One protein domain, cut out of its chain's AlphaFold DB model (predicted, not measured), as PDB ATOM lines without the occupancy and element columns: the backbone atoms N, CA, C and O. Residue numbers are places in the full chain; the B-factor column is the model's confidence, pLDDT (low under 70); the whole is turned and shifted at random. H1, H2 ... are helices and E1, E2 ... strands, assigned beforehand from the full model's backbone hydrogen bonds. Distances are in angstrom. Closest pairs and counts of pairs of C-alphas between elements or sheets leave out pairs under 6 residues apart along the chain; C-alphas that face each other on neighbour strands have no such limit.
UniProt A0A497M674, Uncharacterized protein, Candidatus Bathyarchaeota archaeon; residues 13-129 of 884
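This is residues 13 to 129 of the 884 residues of an uncharacterized protein of Candidatus Bathyarchaeota archaeon (UniProt A0A497M674). Two sheets lie face to face as a sandwich, the four strands E8, E7, E9 and E10 on one side and the three strands E2, E3 and E6 on the other, while a third small sheet of E1, E4 and E5 folds over one end of it. The short helix H1 sits at that same end, at the corner between the four-stranded sheet and the small sheet. The 117 printed residues hold one named helix and ten named strands, in the order H1 and then E1 to E10; the three sheets, in the orders E8 - E7 - E9 - E10, E2 - E3 - E6 and E1 - E4 - E5, are all antiparallel. The class is mostly strand, though under half of the printed residues are in named elements. The whole is compact, with a radius of gyration of the C-alphas of 13.7 A and spans of 40 by 28 by 20 A.

In the largest sheet, the inner strands E7, residues 74 to 80, and E9, residues 107 to 114, are antiparallel, with N 76 and O 112 2.9 A apart and N 112 and O 76 2.8 A apart. The edge strand E8, residues 86 to 89, forms a hairpin with E7, with N 87 and O 79 at 2.8 A. The other edge strand, E10, residues 126 to 128, forms a hairpin with E9, with N 111 and O 127 at 2.9 A. This sheet is only just strongly twisted, its C-alphas lying up to 4.3 A off its best plane. It makes a sandwich, two sheets face to face, with the sheet of E2, residues 33 to 35, E3, residues 40 to 43, and E6, residues 61 to 64. The facing parts are 9.2 A centre to centre, their best planes 3 degrees apart and their strands at 18 degrees. The closest C-alphas of E6 and E8 are those of Val 63 and Ala 88, 6.4 A apart. E2 and E3 form a hairpin, with N 42 and O 34 at 2.8 A, and N 43 and O 61 join E3 and E6 within hydrogen-bond range at 2.8 A. The third sheet has E1, residues 26 to 30, E4, residues 46 to 50, and E5, residues 53 to 57. E1 runs on into E2 at 57 degrees, and E3 runs on into E4 at 86 degrees. N 28 and O 47 of E1 and E4 are 2.8 A apart; E4 and E5 form a hairpin, with N 55 and O 48 at 2.8 A. The closest C-alphas of E4 and E9 are those of Val 50 and Ile 107, 6.3 A apart. H1, residues 13 to 22, only grazes the largest sheet with its residues 13 to 21 and the third sheet with its residues 17 to 21. Its closest C-alpha to E9 is that of Ser 17, 6.9 A from that of Val 108. Each O i to N i+4 pair in H1 is within hydrogen-bond range.

H1 begins at C-alpha 13, (28.381, 33.527, -47.844), and is 14.1 A long from first to last C-alpha. E1 measures 11.2 A, E4 12.3 A and E5 12.8 A. E7 measures 20.1 A. E9, 20.3 A long, begins at C-alpha 107, (21.339, 40.621, -50.553). E10 ends at C-alpha 128, (31.960, 46.550, -48.236).

The two C-alphas farthest apart are those of Tyr 54 and Ser 71, 40.9 A. The printed part has no cut. The links E8 to E9, residues 90 to 106, and E9 to E10, 11 residues, are long. The mean pLDDT of the printed part is 93.5, and no printed residue is under 70.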
ATOM      1  N   GLU A  13      29.239  32.405 -47.501       81.88
ATOM      2  CA  GLU A  13      28.381  33.527 -47.844       81.88
ATOM      3  C   GLU A  13      28.899  34.396 -48.990       81.88
ATOM      4  O   GLU A  13      28.110  34.845 -49.818       81.88
ATOM      5  N   ASP A  14      30.217  34.541 -49.121       83.50
ATOM      6  CA  ASP A  14      30.808  35.238 -50.265       83.50
ATOM      7  C   ASP A  14      30.414  34.528 -51.574       83.50
ATOM      8  O   ASP A  14      30.002  35.151 -52.554       83.50
ATOM      9  N   MET A  15      30.441  33.189 -51.563       84.12
ATOM     10  CA  MET A  15      30.024  32.361 -52.698       84.12
ATOM     11  C   MET A  15      28.514  32.434 -52.957       84.12
ATOM     12  O   MET A  15      28.096  32.511 -54.115       84.12
ATOM     13  N   ASN A  16      27.684  32.433 -51.910       83.19
ATOM     14  CA  ASN A  16      26.232  32.575 -52.046       83.19
ATOM     15  C   ASN A  16      25.854  33.925 -52.656       83.19
ATOM     16  O   ASN A  16      25.011  33.978 -53.551       83.19
ATOM     17  N   SER A  17      26.506  35.003 -52.219       85.00
ATOM     18  CA  SER A  17      26.301  36.338 -52.767       85.00
ATOM     19  C   SER A  17      26.664  36.388 -54.258       85.00
ATOM     20  O   SER A  17      25.888  36.920 -55.055       85.00
ATOM     21  N   ILE A  18      27.761  35.745 -54.682       85.75
ATOM     22  CA  ILE A  18      28.122  35.628 -56.111       85.75
ATOM     23  C   ILE A  18      27.058  34.844 -56.894       85.75
ATOM     24  O   ILE A  18      26.644  35.270 -57.972       85.75
ATOM     25  N   ILE A  19      26.568  33.721 -56.360       84.62
ATOM     26  CA  ILE A  19      25.503  32.930 -57.001       84.62
ATOM     27  C   ILE A  19      24.206  33.744 -57.118       84.62
ATOM     28  O   ILE A  19      23.531  33.685 -58.146       84.62
ATOM     29  N   ASN A  20      23.859  34.527 -56.096       82.75
ATOM     30  CA  ASN A  20      22.700  35.418 -56.124       82.75
ATOM     31  C   ASN A  20      22.852  36.503 -57.195       82.75
ATOM     32  O   ASN A  20      21.901  36.749 -57.939       82.75
ATOM     33  N   ALA A  21      24.049  37.066 -57.354       85.00
ATOM     34  CA  ALA A  21      24.342  38.028 -58.409       85.00
ATOM     35  C   ALA A  21      24.255  37.416 -59.815       85.00
ATOM     36  O   ALA A  21      23.705  38.044 -60.719       85.00
ATOM     37  N   LEU A  22      24.698  36.165 -60.001       83.00
ATOM     38  CA  LEU A  22      24.499  35.421 -61.256       83.00
ATOM     39  C   LEU A  22      23.013  35.174 -61.565       83.00
ATOM     40  O   LEU A  22      22.631  35.058 -62.726       83.00
ATOM     41  N   ARG A  23      22.158  35.147 -60.536       82.00
ATOM     42  CA  ARG A  23      20.687  35.134 -60.651       82.00
ATOM     43  C   ARG A  23      20.072  36.537 -60.731       82.00
ATOM     44  O   ARG A  23      18.869  36.677 -60.530       82.00
ATOM     45  N   GLN A  24      20.881  37.560 -61.009       86.00
ATOM     46  CA  GLN A  24      20.494  38.971 -61.114       86.00
ATOM     47  C   GLN A  24      19.966  39.608 -59.815       86.00
ATOM     48  O   GLN A  24      19.303  40.638 -59.865       86.00
ATOM     49  N   ASN A  25      20.289  39.047 -58.647       88.75
ATOM     50  CA  ASN A  25      20.024  39.682 -57.355       88.75
ATOM     51  C   ASN A  25      21.291  40.370 -56.841       88.75
ATOM     52  O   ASN A  25      22.274  39.705 -56.524       88.75
ATOM     53  N   GLY A  26      21.270  41.695 -56.746       92.50
ATOM     54  CA  GLY A  26      22.408  42.492 -56.298       92.50
ATOM     55  C   GLY A  26      22.131  43.990 -56.341       92.50
ATOM     56  O   GLY A  26      21.027  44.432 -56.669       92.50
ATOM     57  N   VAL A  27      23.147  44.783 -56.009       95.00
ATOM     58  CA  VAL A  27      23.061  46.250 -56.008       95.00
ATOM     59  C   VAL A  27      23.194  46.781 -57.434       95.00
ATOM     60  O   VAL A  27      24.051  46.330 -58.186       95.00
ATOM     61  N   ILE A  28      22.370  47.757 -57.809       92.44
ATOM     62  CA  ILE A  28      22.511  48.503 -59.067       92.44
ATOM     63  C   ILE A  28      23.358  49.749 -58.794       92.44
ATOM     64  O   ILE A  28      24.418  49.929 -59.389       92.44
ATOM     65  N   GLU A  29      22.928  50.568 -57.832       93.50
ATOM     66  CA  GLU A  29      23.612  51.793 -57.414       93.50
ATOM     67  C   GLU A  29      23.309  52.110 -55.938       93.50
ATOM     68  O   GLU A  29      22.255  51.755 -55.410       93.50
ATOM     69  N   GLY A  30      24.224  52.800 -55.250       95.62
ATOM     70  CA  GLY A  30      24.000  53.284 -53.885       95.62
ATOM     71  C   GLY A  30      24.179  52.216 -52.800       95.62
ATOM     72  O   GLY A  30      25.101  51.397 -52.868       95.62
ATOM     73  N   PHE A  31      23.359  52.286 -51.745       97.62
ATOM     74  CA  PHE A  31      23.385  51.370 -50.589       97.62
ATOM     75  C   PHE A  31      24.733  51.258 -49.860       97.62
ATOM     76  O   PHE A  31      25.030  50.249 -49.223       97.62
ATOM     77  N   SER A  32      25.579  52.289 -49.928       96.81
ATOM     78  CA  SER A  32      26.828  52.307 -49.161       96.81
ATOM     79  C   SER A  32      26.536  52.283 -47.663       96.81
ATOM     80  O   SER A  32      25.731  53.086 -47.183       96.81
ATOM     81  N   VAL A  33      27.224  51.409 -46.934       98.25
ATOM     82  CA  VAL A  33      27.144  51.321 -45.473       98.25
ATOM     83  C   VAL A  33      28.255  52.171 -44.857       98.25
ATOM     84  O   VAL A  33      29.404  52.112 -45.288       98.25
ATOM     85  N   SER A  34      27.911  52.983 -43.862       97.69
ATOM     86  CA  SER A  34      28.834  53.891 -43.173       97.69
ATOM     87  C   SER A  34      28.597  53.879 -41.665       97.69
ATOM     88  O   SER A  34      27.485  53.618 -41.210       97.69
ATOM     89  N   ALA A  35      29.643  54.144 -40.883       97.12
ATOM     90  CA  ALA A  35      29.533  54.217 -39.431       97.12
ATOM     91  C   ALA A  35      28.674  55.419 -39.009       97.12
ATOM     92  O   ALA A  35      28.782  56.500 -39.593       97.12
ATOM     93  N   SER A  36      27.842  55.230 -37.987       95.06
ATOM     94  CA  SER A  36      27.019  56.276 -37.380       95.06
ATOM     95  C   SER A  36      27.400  56.458 -35.904       95.06
ATOM     96  O   SER A  36      28.542  56.230 -35.507       95.06
ATOM     97  N   SER A  37      26.482  56.943 -35.069       92.62
ATOM     98  CA  SER A  37      26.725  57.127 -33.639       92.62
ATOM     99  C   SER A  37      26.609  55.818 -32.861       92.62
ATOM    100  O   SER A  37      25.589  55.139 -32.935       92.62
ATOM    101  N   GLY A  38      27.602  55.513 -32.022       95.31
ATOM    102  CA  GLY A  38      27.555  54.330 -31.160       95.31
ATOM    103  C   GLY A  38      27.527  53.042 -31.981       95.31
ATOM    104  O   GLY A  38      28.330  52.880 -32.895       95.31
ATOM    105  N   MET A  39      26.616  52.128 -31.647       97.44
ATOM    106  CA  MET A  39      26.471  50.834 -32.326       97.44
ATOM    107  C   MET A  39      25.606  50.907 -33.598       97.44
ATOM    108  O   MET A  39      25.150  49.878 -34.079       97.44
ATOM    109  N   ASP A  40      25.359  52.096 -34.148       97.62
ATOM    110  CA  ASP A  40      24.553  52.257 -35.360       97.62
ATOM    111  C   ASP A  40      25.422  52.373 -36.619       97.62
ATOM    112  O   ASP A  40      26.502  52.972 -36.616       97.62
ATOM    113  N   VAL A  41      24.890  51.877 -37.734       98.31
ATOM    114  CA  VAL A  41      25.391  52.134 -39.088       98.31
ATOM    115  C   VAL A  41      24.304  52.785 -39.937       98.31
ATOM    116  O   VAL A  41      23.108  52.605 -39.706       98.31
ATOM    117  N   THR A  42      24.710  53.556 -40.938       98.38
ATOM    118  CA  THR A  42      23.811  54.172 -41.913       98.38
ATOM    119  C   THR A  42      24.002  53.523 -43.274       98.38
ATOM    120  O   THR A  42      25.106  53.524 -43.818       98.38
ATOM    121  N   VAL A  43      22.909  53.015 -43.834       98.50
ATOM    122  CA  VAL A  43      22.806  52.532 -45.212       98.50
ATOM    123  C   VAL A  43      22.260  53.674 -46.065       98.50
ATOM    124  O   VAL A  43      21.165  54.171 -45.804       98.50
ATOM    125  N   ALA A  44      23.022  54.136 -47.054       98.25
ATOM    126  CA  ALA A  44      22.590  55.205 -47.953       98.25
ATOM    127  C   ALA A  44      21.401  54.780 -48.839       98.25
ATOM    128  O   ALA A  44      21.120  53.593 -48.995       98.25
ATOM    129  N   SER A  45      20.729  55.756 -49.456       96.50
ATOM    130  CA  SER A  45      19.756  55.500 -50.528       96.50
ATOM    131  C   SER A  45      20.389  54.716 -51.688       96.50
ATOM    132  O   SER A  45      21.601  54.794 -51.912       96.50
ATOM    133  N   GLY A  46      19.577  53.981 -52.444       96.25
ATOM    134  CA  GLY A  46      20.065  53.158 -53.547       96.25
ATOM    135  C   GLY A  46      18.980  52.369 -54.273       96.25
ATOM    136  O   GLY A  46      17.792  52.446 -53.942       96.25
ATOM    137  N   GLU A  47      19.424  51.607 -55.268       94.31
ATOM    138  CA  GLU A  47      18.620  50.747 -56.133       94.31
ATOM    139  C   GLU A  47      19.249  49.350 -56.222       94.31
ATOM    140  O   GLU A  47      20.473  49.206 -56.290       94.31
ATOM    141  N   ALA A  48      18.422  48.307 -56.164       94.88
ATOM    142  CA  ALA A  48      18.860  46.913 -56.154       94.88
ATOM    143  C   ALA A  48      17.776  45.980 -56.706       94.88
ATOM    144  O   ALA A  48      16.593  46.319 -56.724       94.88
ATOM    145  N   TYR A  49      18.184  44.774 -57.092       92.50
ATOM    146  CA  TYR A  49      17.287  43.635 -57.257       92.50
ATOM    147  C   TYR A  49      17.453  42.681 -56.083       92.50
ATOM    148  O   TYR A  49      18.561  42.231 -55.787       92.50
ATOM    149  N   VAL A  50      16.344  42.359 -55.426       92.75
ATOM    150  CA  VAL A  50      16.313  41.432 -54.298       92.75
ATOM    151  C   VAL A  50      15.200  40.426 -54.540       92.75
ATOM    152  O   VAL A  50      14.056  40.810 -54.766       92.75
ATOM    153  N   ASN A  51      15.542  39.138 -54.529       88.44
ATOM    154  CA  ASN A  51      14.606  38.043 -54.800       88.44
ATOM    155  C   ASN A  51      13.795  38.220 -56.112       88.44
ATOM    156  O   ASN A  51      12.605  37.927 -56.178       88.44
ATOM    157  N   GLY A  52      14.429  38.758 -57.161       84.00
ATOM    158  CA  GLY A  52      13.818  39.043 -58.465       84.00
ATOM    159  C   GLY A  52      12.953  40.310 -58.517       84.00
ATOM    160  O   GLY A  52      12.419  40.642 -59.576       84.00
ATOM    161  N   LYS A  53      12.817  41.045 -57.407       85.62
ATOM    162  CA  LYS A  53      12.038  42.286 -57.311       85.62
ATOM    163  C   LYS A  53      12.961  43.501 -57.352       85.62
ATOM    164  O   LYS A  53      13.970  43.547 -56.653       85.62
ATOM    165  N   TYR A  54      12.594  44.494 -58.159       90.06
ATOM    166  CA  TYR A  54      13.268  45.790 -58.174       90.06
ATOM    167  C   TYR A  54      12.906  46.589 -56.917       90.06
ATOM    168  O   TYR A  54      11.726  46.757 -56.595       90.06
ATOM    169  N   VAL A  55      13.924  47.103 -56.237       90.81
ATOM    170  CA  VAL A  55      13.818  47.823 -54.972       90.81
ATOM    171  C   VAL A  55      14.531  49.165 -55.102       90.81
ATOM    172  O   VAL A  55      15.721  49.215 -55.407       90.81
ATOM    173  N   LYS A  56      13.811  50.258 -54.822       93.56
ATOM    174  CA  LYS A  56      14.357  51.619 -54.748       93.56
ATOM    175  C   LYS A  56      14.105  52.207 -53.368       93.56
ATOM    176  O   LYS A  56      12.958  52.324 -52.940       93.56
ATOM    177  N   VAL A  57      15.176  52.620 -52.704       94.69
ATOM    178  CA  VAL A  57      15.147  53.242 -51.379       94.69
ATOM    179  C   VAL A  57      15.627  54.680 -51.517       94.69
ATOM    180  O   VAL A  57      16.804  54.931 -51.763       94.69
ATOM    181  N   SER A  58      14.712  55.635 -51.347       93.56
ATOM    182  CA  SER A  58      14.980  57.060 -51.601       93.56
ATOM    183  C   SER A  58      15.609  57.817 -50.426       93.56
ATOM    184  O   SER A  58      15.985  58.974 -50.583       93.56
ATOM    185  N   SER A  59      15.715  57.206 -49.245       93.12
ATOM    186  CA  SER A  59      16.279  57.834 -48.045       93.12
ATOM    187  C   SER A  59      17.170  56.869 -47.279       93.12
ATOM    188  O   SER A  59      16.875  55.678 -47.214       93.12
ATOM    189  N   SER A  60      18.219  57.393 -46.651       96.50
ATOM    190  CA  SER A  60      19.126  56.612 -45.813       96.50
ATOM    191  C   SER A  60      18.385  55.905 -44.673       96.50
ATOM    192  O   SER A  60      17.451  56.462 -44.094       96.50
ATOM    193  N   GLN A  61      18.833  54.704 -44.317       98.12
ATOM    194  CA  GLN A  61      18.307  53.913 -43.207       98.12
ATOM    195  C   GLN A  61      19.366  53.776 -42.118       98.12
ATOM    196  O   GLN A  61      20.533  53.519 -42.410       98.12
ATOM    197  N   THR A  62      18.959  53.929 -40.862       97.94
ATOM    198  CA  THR A  62      19.816  53.624 -39.712       97.94
ATOM    199  C   THR A  62      19.538  52.200 -39.260       97.94
ATOM    200  O   THR A  62      18.389  51.855 -38.992       97.94
ATOM    201  N   VAL A  63      20.589  51.394 -39.163       98.12
ATOM    202  CA  VAL A  63      20.528  50.014 -38.687       98.12
ATOM    203  C   VAL A  63      21.359  49.911 -37.414       98.12
ATOM    204  O   VAL A  63      22.542  50.249 -37.409       98.12
ATOM    205  N   THR A  64      20.740  49.444 -36.333       97.75
ATOM    206  CA  THR A  64      21.410  49.256 -35.042       97.75
ATOM    207  C   THR A  64      22.037  47.871 -34.959       97.75
ATOM    208  O   THR A  64      21.352  46.858 -35.108       97.75
ATOM    209  N   ILE A  65      23.334  47.826 -34.665       97.81
ATOM    210  CA  ILE A  65      24.063  46.606 -34.328       97.81
ATOM    211  C   ILE A  65      23.793  46.264 -32.861       97.81
ATOM    212  O   ILE A  65      23.814  47.127 -31.980       97.81
ATOM    213  N   SER A  66      23.522  44.991 -32.579       96.56
ATOM    214  CA  SER A  66      23.267  44.540 -31.209       96.56
ATOM    215  C   SER A  66      24.512  44.708 -30.324       96.56
ATOM    216  O   SER A  66      25.645  44.726 -30.805       96.56
ATOM    217  N   THR A  67      24.323  44.831 -29.008       95.38
ATOM    218  CA  THR A  67      25.428  45.028 -28.054       95.38
ATOM    219  C   THR A  67      26.539  43.987 -28.241       95.38
ATOM    220  O   THR A  67      26.266  42.798 -28.437       95.38
ATOM    221  N   ALA A  68      27.799  44.424 -28.184       96.50
ATOM    222  CA  ALA A  68      28.956  43.538 -28.282       96.50
ATOM    223  C   ALA A  68      28.984  42.507 -27.142       96.50
ATOM    224  O   ALA A  68      28.553  42.789 -26.019       96.50
ATOM    225  N   ASP A  69      29.511  41.311 -27.419       97.44
ATOM    226  CA  ASP A  69      29.792  40.345 -26.356       97.44
ATOM    227  C   ASP A  69      30.929  40.867 -25.470       97.44
ATOM    228  O   ASP A  69      31.846  41.531 -25.940       97.44
ATOM    229  N   SER A  70      30.886  40.570 -24.174       96.06
ATOM    230  CA  SER A  70      31.877  41.081 -23.219       96.06
ATOM    231  C   SER A  70      33.296  40.522 -23.392       96.06
ATOM    232  O   SER A  70      34.230  41.063 -22.804       96.06
ATOM    233  N   SER A  71      33.460  39.422 -24.131       95.31
ATOM    234  CA  SER A  71      34.659  38.580 -24.085       95.31
ATOM    235  C   SER A  71      35.156  38.075 -25.439       95.31
ATOM    236  O   SER A  71      36.350  37.808 -25.568       95.31
ATOM    237  N   LEU A  72      34.280  37.946 -26.436       96.81
ATOM    238  CA  LEU A  72      34.614  37.409 -27.755       96.81
ATOM    239  C   LEU A  72      34.156  38.357 -28.869       96.81
ATOM    240  O   LEU A  72      33.148  39.045 -28.732       96.81
ATOM    241  N   GLY A  73      34.901  38.381 -29.976       95.94
ATOM    242  CA  GLY A  73      34.507  39.114 -31.178       95.94
ATOM    243  C   GLY A  73      33.479  38.341 -32.008       95.94
ATOM    244  O   GLY A  73      33.296  37.133 -31.829       95.94
ATOM    245  N   ARG A  74      32.816  39.024 -32.940       97.31
ATOM    246  CA  ARG A  74      31.930  38.419 -33.948       97.31
ATOM    247  C   ARG A  74      31.917  39.246 -35.234       97.31
ATOM    248  O   ARG A  74      32.384  40.379 -35.238       97.31
ATOM    249  N   ILE A  75      31.355  38.684 -36.301       96.25
ATOM    250  CA  ILE A  75      31.076  39.407 -37.546       96.25
ATOM    251  C   ILE A  75      29.562  39.438 -37.733       96.25
ATOM    252  O   ILE A  75      28.939  38.381 -37.761       96.25
ATOM    253  N   ASP A  76      28.989  40.629 -37.868       97.12
ATOM    254  CA  ASP A  76      27.577  40.834 -38.200       97.12
ATOM    255  C   ASP A  76      27.453  41.172 -39.702       97.12
ATOM    256  O   ASP A  76      28.411  41.648 -40.315       97.12
ATOM    257  N   LEU A  77      26.295  40.929 -40.320       96.25
ATOM    258  CA  LEU A  77      26.025  41.319 -41.713       96.25
ATOM    259  C   LEU A  77      24.969  42.416 -41.782       96.25
ATOM    260  O   LEU A  77      24.009  42.416 -41.014       96.25
ATOM    261  N   ILE A  78      25.118  43.314 -42.753       97.56
ATOM    262  CA  ILE A  78      24.071  44.237 -43.178       97.56
ATOM    263  C   ILE A  78      23.465  43.712 -44.470       97.56
ATOM    264  O   ILE A  78      24.174  43.566 -45.467       97.56
ATOM    265  N   THR A  79      22.160  43.455 -44.460       96.62
ATOM    266  CA  THR A  79      21.429  42.903 -45.604       96.62
ATOM    267  C   THR A  79      20.256  43.790 -46.012       96.62
ATOM    268  O   THR A  79      19.754  44.578 -45.213       96.62
ATOM    269  N   LEU A  80      19.818  43.680 -47.267       97.44
ATOM    270  CA  LEU A  80      18.628  44.354 -47.801       97.44
ATOM    271  C   LEU A  80      17.594  43.308 -48.222       97.44
ATOM    272  O   LEU A  80      17.953  42.335 -48.890       97.44
ATOM    273  N   ASP A  81      16.330  43.505 -47.848       95.81
ATOM    274  CA  ASP A  81      15.218  42.644 -48.269       95.81
ATOM    275  C   ASP A  81      14.452  43.165 -49.498       95.81
ATOM    276  O   ASP A  81      14.714  44.243 -50.032       95.81
ATOM    277  N   GLU A  82      13.497  42.358 -49.965       94.25
ATOM    278  CA  GLU A  82      12.656  42.645 -51.133       94.25
ATOM    279  C   GLU A  82      11.672  43.812 -50.936       94.25
ATOM    280  O   GLU A  82      11.058  44.272 -51.902       94.25
ATOM    281  N   ASP A  83      11.520  44.316 -49.713       93.94
ATOM    282  CA  ASP A  83      10.726  45.505 -49.397       93.94
ATOM    283  C   ASP A  83      11.595  46.763 -49.248       93.94
ATOM    284  O   ASP A  83      11.079  47.861 -49.029       93.94
ATOM    285  N   GLY A  84      12.912  46.629 -49.434       94.88
ATOM    286  CA  GLY A  84      13.869  47.721 -49.325       94.88
ATOM    287  C   GLY A  84      14.169  48.128 -47.896       94.88
ATOM    288  O   GLY A  84      14.590  49.259 -47.672       94.88
ATOM    289  N   VAL A  85      13.984  47.229 -46.933       97.00
ATOM    290  CA  VAL A  85      14.360  47.448 -45.537       97.00
ATOM    291  C   VAL A  85      15.747  46.859 -45.295       97.00
ATOM    292  O   VAL A  85      16.027  45.717 -45.664       97.00
ATOM    293  N   ALA A  86      16.631  47.648 -44.684       97.56
ATOM    294  CA  ALA A  86      17.957  47.196 -44.281       97.56
ATOM    295  C   ALA A  86      17.911  46.514 -42.902       97.56
ATOM    296  O   ALA A  86      17.293  47.022 -41.966       97.56
ATOM    297  N   HIS A  87      18.593  45.377 -42.765       96.31
ATOM    298  CA  HIS A  87      18.631  44.561 -41.548       96.31
ATOM    299  C   HIS A  87      20.065  44.354 -41.069       96.31
ATOM    300  O   HIS A  87      20.983  44.275 -41.880       96.31
ATOM    301  N   ALA A  88      20.236  44.213 -39.753       96.56
ATOM    302  CA  ALA A  88      21.448  43.659 -39.161       96.56
ATOM    303  C   ALA A  88      21.211  42.196 -38.793       96.56
ATOM    304  O   ALA A  88      20.249  41.859 -38.098       96.56
ATOM    305  N   GLU A  89      22.115  41.334 -39.225       95.12
ATOM    306  CA  GLU A  89      22.108  39.917 -38.907       95.12
ATOM    307  C   GLU A  89      23.288  39.634 -37.984       95.12
ATOM    308  O   GLU A  89      24.450  39.743 -38.372       95.12
ATOM    309  N   THR A  90      22.979  39.354 -36.718       95.38
ATOM    310  CA  THR A  90      23.984  39.197 -35.662       95.38
ATOM    311  C   THR A  90      24.706  37.857 -35.787       95.38
ATOM    312  O   THR A  90      24.074  36.799 -35.812       95.38
ATOM    313  N   GLY A  91      26.036  37.900 -35.826       94.62
ATOM    314  CA  GLY A  91      26.898  36.729 -35.804       94.62
ATOM    315  C   GLY A  91      27.036  36.097 -34.422       94.62
ATOM    316  O   GLY A  91      26.578  36.610 -33.401       94.62
ATOM    317  N   SER A  92      27.712  34.952 -34.375       94.56
ATOM    318  CA  SER A  92      28.034  34.283 -33.111       94.56
ATOM    319  C   SER A  92      29.375  34.769 -32.563       94.56
ATOM    320  O   SER A  92      30.352  34.855 -33.305       94.56
ATOM    321  N   ALA A  93      29.431  35.050 -31.259       96.31
ATOM    322  CA  ALA A  93      30.663  35.444 -30.580       96.31
ATOM    323  C   ALA A  93      31.615  34.245 -30.447       96.31
ATOM    324  O   ALA A  93      31.285  33.250 -29.799       96.31
ATOM    325  N   LEU A  94      32.776  34.319 -31.100       94.31
ATOM    326  CA  LEU A  94      33.723  33.211 -31.252       94.31
ATOM    327  C   LEU A  94      35.170  33.715 -31.189       94.31
ATOM    328  O   LEU A  94      35.456  34.879 -31.447       94.31
ATOM    329  N   THR A  95      36.109  32.820 -30.875       90.69
ATOM    330  CA  THR A  95      37.548  33.145 -30.893       90.69
ATOM    331  C   THR A  95      38.076  33.399 -32.303       90.69
ATOM    332  O   THR A  95      39.016  34.165 -32.459       90.69
ATOM    333  N   ASN A  96      37.454  32.776 -33.308       89.44
ATOM    334  CA  ASN A  96      37.635  33.062 -34.729       89.44
ATOM    335  C   ASN A  96      36.249  33.394 -35.303       89.44
ATOM    336  O   ASN A  96      35.494  32.467 -35.613       89.44
ATOM    337  N   PRO A  97      35.870  34.680 -35.347       91.94
ATOM    338  CA  PRO A  97      34.577  35.114 -35.859       91.94
ATOM    339  C   PRO A  97      34.291  34.590 -37.268       91.94
ATOM    340  O   PRO A  97      35.149  34.651 -38.146       91.94
ATOM    341  N   ILE A  98      33.068  34.107 -37.481       91.44
ATOM    342  CA  ILE A  98      32.540  33.758 -38.804       91.44
ATOM    343  C   ILE A  98      31.260  34.563 -39.049       91.44
ATOM    344  O   ILE A  98      30.484  34.743 -38.102       91.44
ATOM    345  N   PRO A  99      31.023  35.053 -40.278       91.12
ATOM    346  CA  PRO A  99      29.780  35.740 -40.602       91.12
ATOM    347  C   PRO A  99      28.581  34.776 -40.496       91.12
ATOM    348  O   PRO A  99      28.720  33.586 -40.808       91.12
ATOM    349  N   PRO A 100      27.401  35.250 -40.052       92.75
ATOM    350  CA  PRO A 100      26.172  34.465 -40.089       92.75
ATOM    351  C   PRO A 100      25.759  34.154 -41.534       92.75
ATOM    352  O   PRO A 100      26.186  34.818 -42.473       92.75
ATOM    353  N   THR A 101      24.906  33.144 -41.713       88.94
ATOM    354  CA  THR A 101      24.286  32.865 -43.014       88.94
ATOM    355  C   THR A 101      23.064  33.768 -43.206       88.94
ATOM    356  O   THR A 101      22.114  33.631 -42.430       88.94
ATOM    357  N   PRO A 102      23.045  34.638 -44.223       84.12
ATOM    358  CA  PRO A 102      21.906  35.468 -44.531       84.12
ATOM    359  C   PRO A 102      20.757  34.717 -45.174       84.12
ATOM    360  O   PRO A 102      20.889  33.621 -45.726       84.12
ATOM    361  N   SER A 103      19.579  35.328 -45.073       81.12
ATOM    362  CA  SER A 103      18.375  34.815 -45.719       81.12
ATOM    363  C   SER A 103      18.569  34.743 -47.233       81.12
ATOM    364  O   SER A 103      18.994  35.716 -47.850       81.12
ATOM    365  N   MET A 104      18.140  33.640 -47.857       73.81
ATOM    366  CA  MET A 104      18.156  33.486 -49.322       73.81
ATOM    367  C   MET A 104      17.313  34.542 -50.064       73.81
ATOM    368  O   MET A 104      17.441  34.684 -51.275       73.81
ATOM    369  N   THR A 105      16.447  35.270 -49.356       84.88
ATOM    370  CA  THR A 105      15.603  36.346 -49.899       84.88
ATOM    371  C   THR A 105      16.201  37.744 -49.720       84.88
ATOM    372  O   THR A 105      15.496  38.734 -49.899       84.88
ATOM    373  N   ARG A 106      17.474  37.846 -49.324       91.12
ATOM    374  CA  ARG A 106      18.164  39.114 -49.069       91.12
ATOM    375  C   ARG A 106      19.501  39.168 -49.793       91.12
ATOM    376  O   ARG A 106      20.094  38.136 -50.091       91.12
ATOM    377  N   ILE A 107      19.980  40.381 -50.050       94.44
ATOM    378  CA  ILE A 107      21.339  40.621 -50.553       94.44
ATOM    379  C   ILE A 107      22.217  41.190 -49.439       94.44
ATOM    380  O   ILE A 107      21.730  41.942 -48.594       94.44
ATOM    381  N   VAL A 108      23.505  40.852 -49.445       95.38
ATOM    382  CA  VAL A 108      24.489  41.384 -48.493       95.38
ATOM    383  C   VAL A 108      25.031  42.723 -49.001       95.38
ATOM    384  O   VAL A 108      25.352  42.872 -50.181       95.38
ATOM    385  N   LEU A 109      25.111  43.714 -48.110       96.25
ATOM    386  CA  LEU A 109      25.677  45.038 -48.387       96.25
ATOM    387  C   LEU A 109      27.053  45.215 -47.733       96.25
ATOM    388  O   LEU A 109      27.968  45.774 -48.331       96.25
ATOM    389  N   ALA A 110      27.210  44.768 -46.489       96.19
ATOM    390  CA  ALA A 110      28.462  44.902 -45.754       96.19
ATOM    391  C   ALA A 110      28.585  43.840 -44.664       96.19
ATOM    392  O   ALA A 110      27.577  43.364 -44.138       96.19
ATOM    393  N   SER A 111      29.820  43.539 -44.282       95.38
ATOM    394  CA  SER A 111      30.147  42.822 -43.053       95.38
ATOM    395  C   SER A 111      30.717  43.799 -42.021       95.38
ATOM    396  O   SER A 111      31.420  44.752 -42.363       95.38
ATOM    397  N   ILE A 112      30.356  43.601 -40.752       97.19
ATOM    398  CA  ILE A 112      30.714  44.469 -39.628       97.19
ATOM    399  C   ILE A 112      31.510  43.649 -38.615       97.19
ATOM    400  O   ILE A 112      30.968  42.725 -38.007       97.19
ATOM    401  N   SER A 113      32.781  43.989 -38.408       96.44
ATOM    402  CA  SER A 113      33.591  43.411 -37.335       96.44
ATOM    403  C   SER A 113      33.183  44.025 -35.998       96.44
ATOM    404  O   SER A 113      33.241  45.237 -35.815       96.44
ATOM    405  N   VAL A 114      32.752  43.196 -35.049       97.69
ATOM    406  CA  VAL A 114      32.354  43.636 -33.710       97.69
ATOM    407  C   VAL A 114      33.315  43.030 -32.697       97.69
ATOM    408  O   VAL A 114      33.189  41.861 -32.320       97.69
ATOM    409  N   ASP A 115      34.272  43.834 -32.243       96.44
ATOM    410  CA  ASP A 115      35.233  43.435 -31.215       96.44
ATOM    411  C   ASP A 115      34.569  43.257 -29.841       96.44
ATOM    412  O   ASP A 115      33.549  43.873 -29.516       96.44
ATOM    413  N   ALA A 116      35.187  42.428 -28.995       96.00
ATOM    414  CA  ALA A 116      34.726  42.209 -27.629       96.00
ATOM    415  C   ALA A 116      34.612  43.540 -26.860       96.00
ATOM    416  O   ALA A 116      35.531  44.358 -26.849       96.00
ATOM    417  N   ALA A 117      33.481  43.728 -26.184       95.56
ATOM    418  CA  ALA A 117      33.129  44.899 -25.389       95.56
ATOM    419  C   ALA A 117      33.115  46.243 -26.149       95.56
ATOM    420  O   ALA A 117      33.080  47.291 -25.496       95.56
ATOM    421  N   THR A 118      33.108  46.249 -27.491       96.75
ATOM    422  CA  THR A 118      32.994  47.507 -28.240       96.75
ATOM    423  C   THR A 118      31.657  48.203 -27.973       96.75
ATOM    424  O   THR A 118      30.615  47.572 -27.776       96.75
ATOM    425  N   THR A 119      31.690  49.534 -27.948       96.44
ATOM    426  CA  THR A 119      30.511  50.392 -27.751       96.44
ATOM    427  C   THR A 119      30.247  51.314 -28.940       96.44
ATOM    428  O   THR A 119      29.331  52.136 -28.884       96.44
ATOM    429  N   SER A 120      31.066  51.225 -29.989       96.75
ATOM    430  CA  SER A 120      30.892  52.007 -31.209       96.75
ATOM    431  C   SER A 120      31.459  51.305 -32.435       96.75
ATOM    432  O   SER A 120      32.532  50.715 -32.338       96.75
ATOM    433  N   ILE A 121      30.788  51.451 -33.578       98.00
ATOM    434  CA  ILE A 121      31.283  51.014 -34.888       98.00
ATOM    435  C   ILE A 121      32.021  52.175 -35.562       98.00
ATOM    436  O   ILE A 121      31.522  53.298 -35.618       98.00
ATOM    437  N   SER A 122      33.221  51.911 -36.065       96.69
ATOM    438  CA  SER A 122      34.043  52.838 -36.839       96.69
ATOM    439  C   SER A 122      34.047  52.455 -38.319       96.69
ATOM    440  O   SER A 122      33.598  51.380 -38.704       96.69
ATOM    441  N   SER A 123      34.583  53.315 -39.190       94.38
ATOM    442  CA  SER A 123      34.715  52.977 -40.615       94.38
ATOM    443  C   SER A 123      35.648  51.790 -40.871       94.38
ATOM    444  O   SER A 123      35.489  51.120 -41.882       94.38
ATOM    445  N   GLY A 124      36.624  51.547 -39.987       94.44
ATOM    446  CA  GLY A 124      37.547  50.413 -40.095       94.44
ATOM    447  C   GLY A 124      36.895  49.061 -39.803       94.44
ATOM    448  O   GLY A 124      37.417  48.038 -40.229       94.44
ATOM    449  N   ASP A 125      35.743  49.070 -39.132       96.62
ATOM    450  CA  ASP A 125      34.994  47.864 -38.779       96.62
ATOM    451  C   ASP A 125      34.054  47.415 -39.908       96.62
ATOM    452  O   ASP A 125      33.480  46.332 -39.838       96.62
ATOM    453  N   ILE A 126      33.878  48.242 -40.946       97.38
ATOM    454  CA  ILE A 126      32.934  48.013 -42.043       97.38
ATOM    455  C   ILE A 126      33.696  47.537 -43.274       97.38
ATOM    456  O   ILE A 126      34.489  48.276 -43.859       97.38
ATOM    457  N   THR A 127      33.390  46.325 -43.720       94.88
ATOM    458  CA  THR A 127      33.858  45.796 -45.002       94.88
ATOM    459  C   THR A 127      32.711  45.810 -46.004       94.88
ATOM    460  O   THR A 127      31.627  45.297 -45.747       94.88
ATOM    461  N   ASP A 128      32.940  46.441 -47.152       94.81
ATOM    462  CA  ASP A 128      31.960  46.550 -48.236       94.81
ATOM    463  C   ASP A 128      31.894  45.251 -49.051       94.81
ATOM    464  O   ASP A 128      32.852  44.916 -49.761       94.81
ATOM    465  N   GLU A 129      30.747  44.581 -48.960       92.88
ATOM    466  CA  GLU A 129      30.446  43.264 -49.540       92.88
ATOM    467  C   GLU A 129      29.450  43.364 -50.715       92.88
ATOM    468  O   GLU A 129      28.977  42.350 -51.225       92.88
TER     469      GLU A 129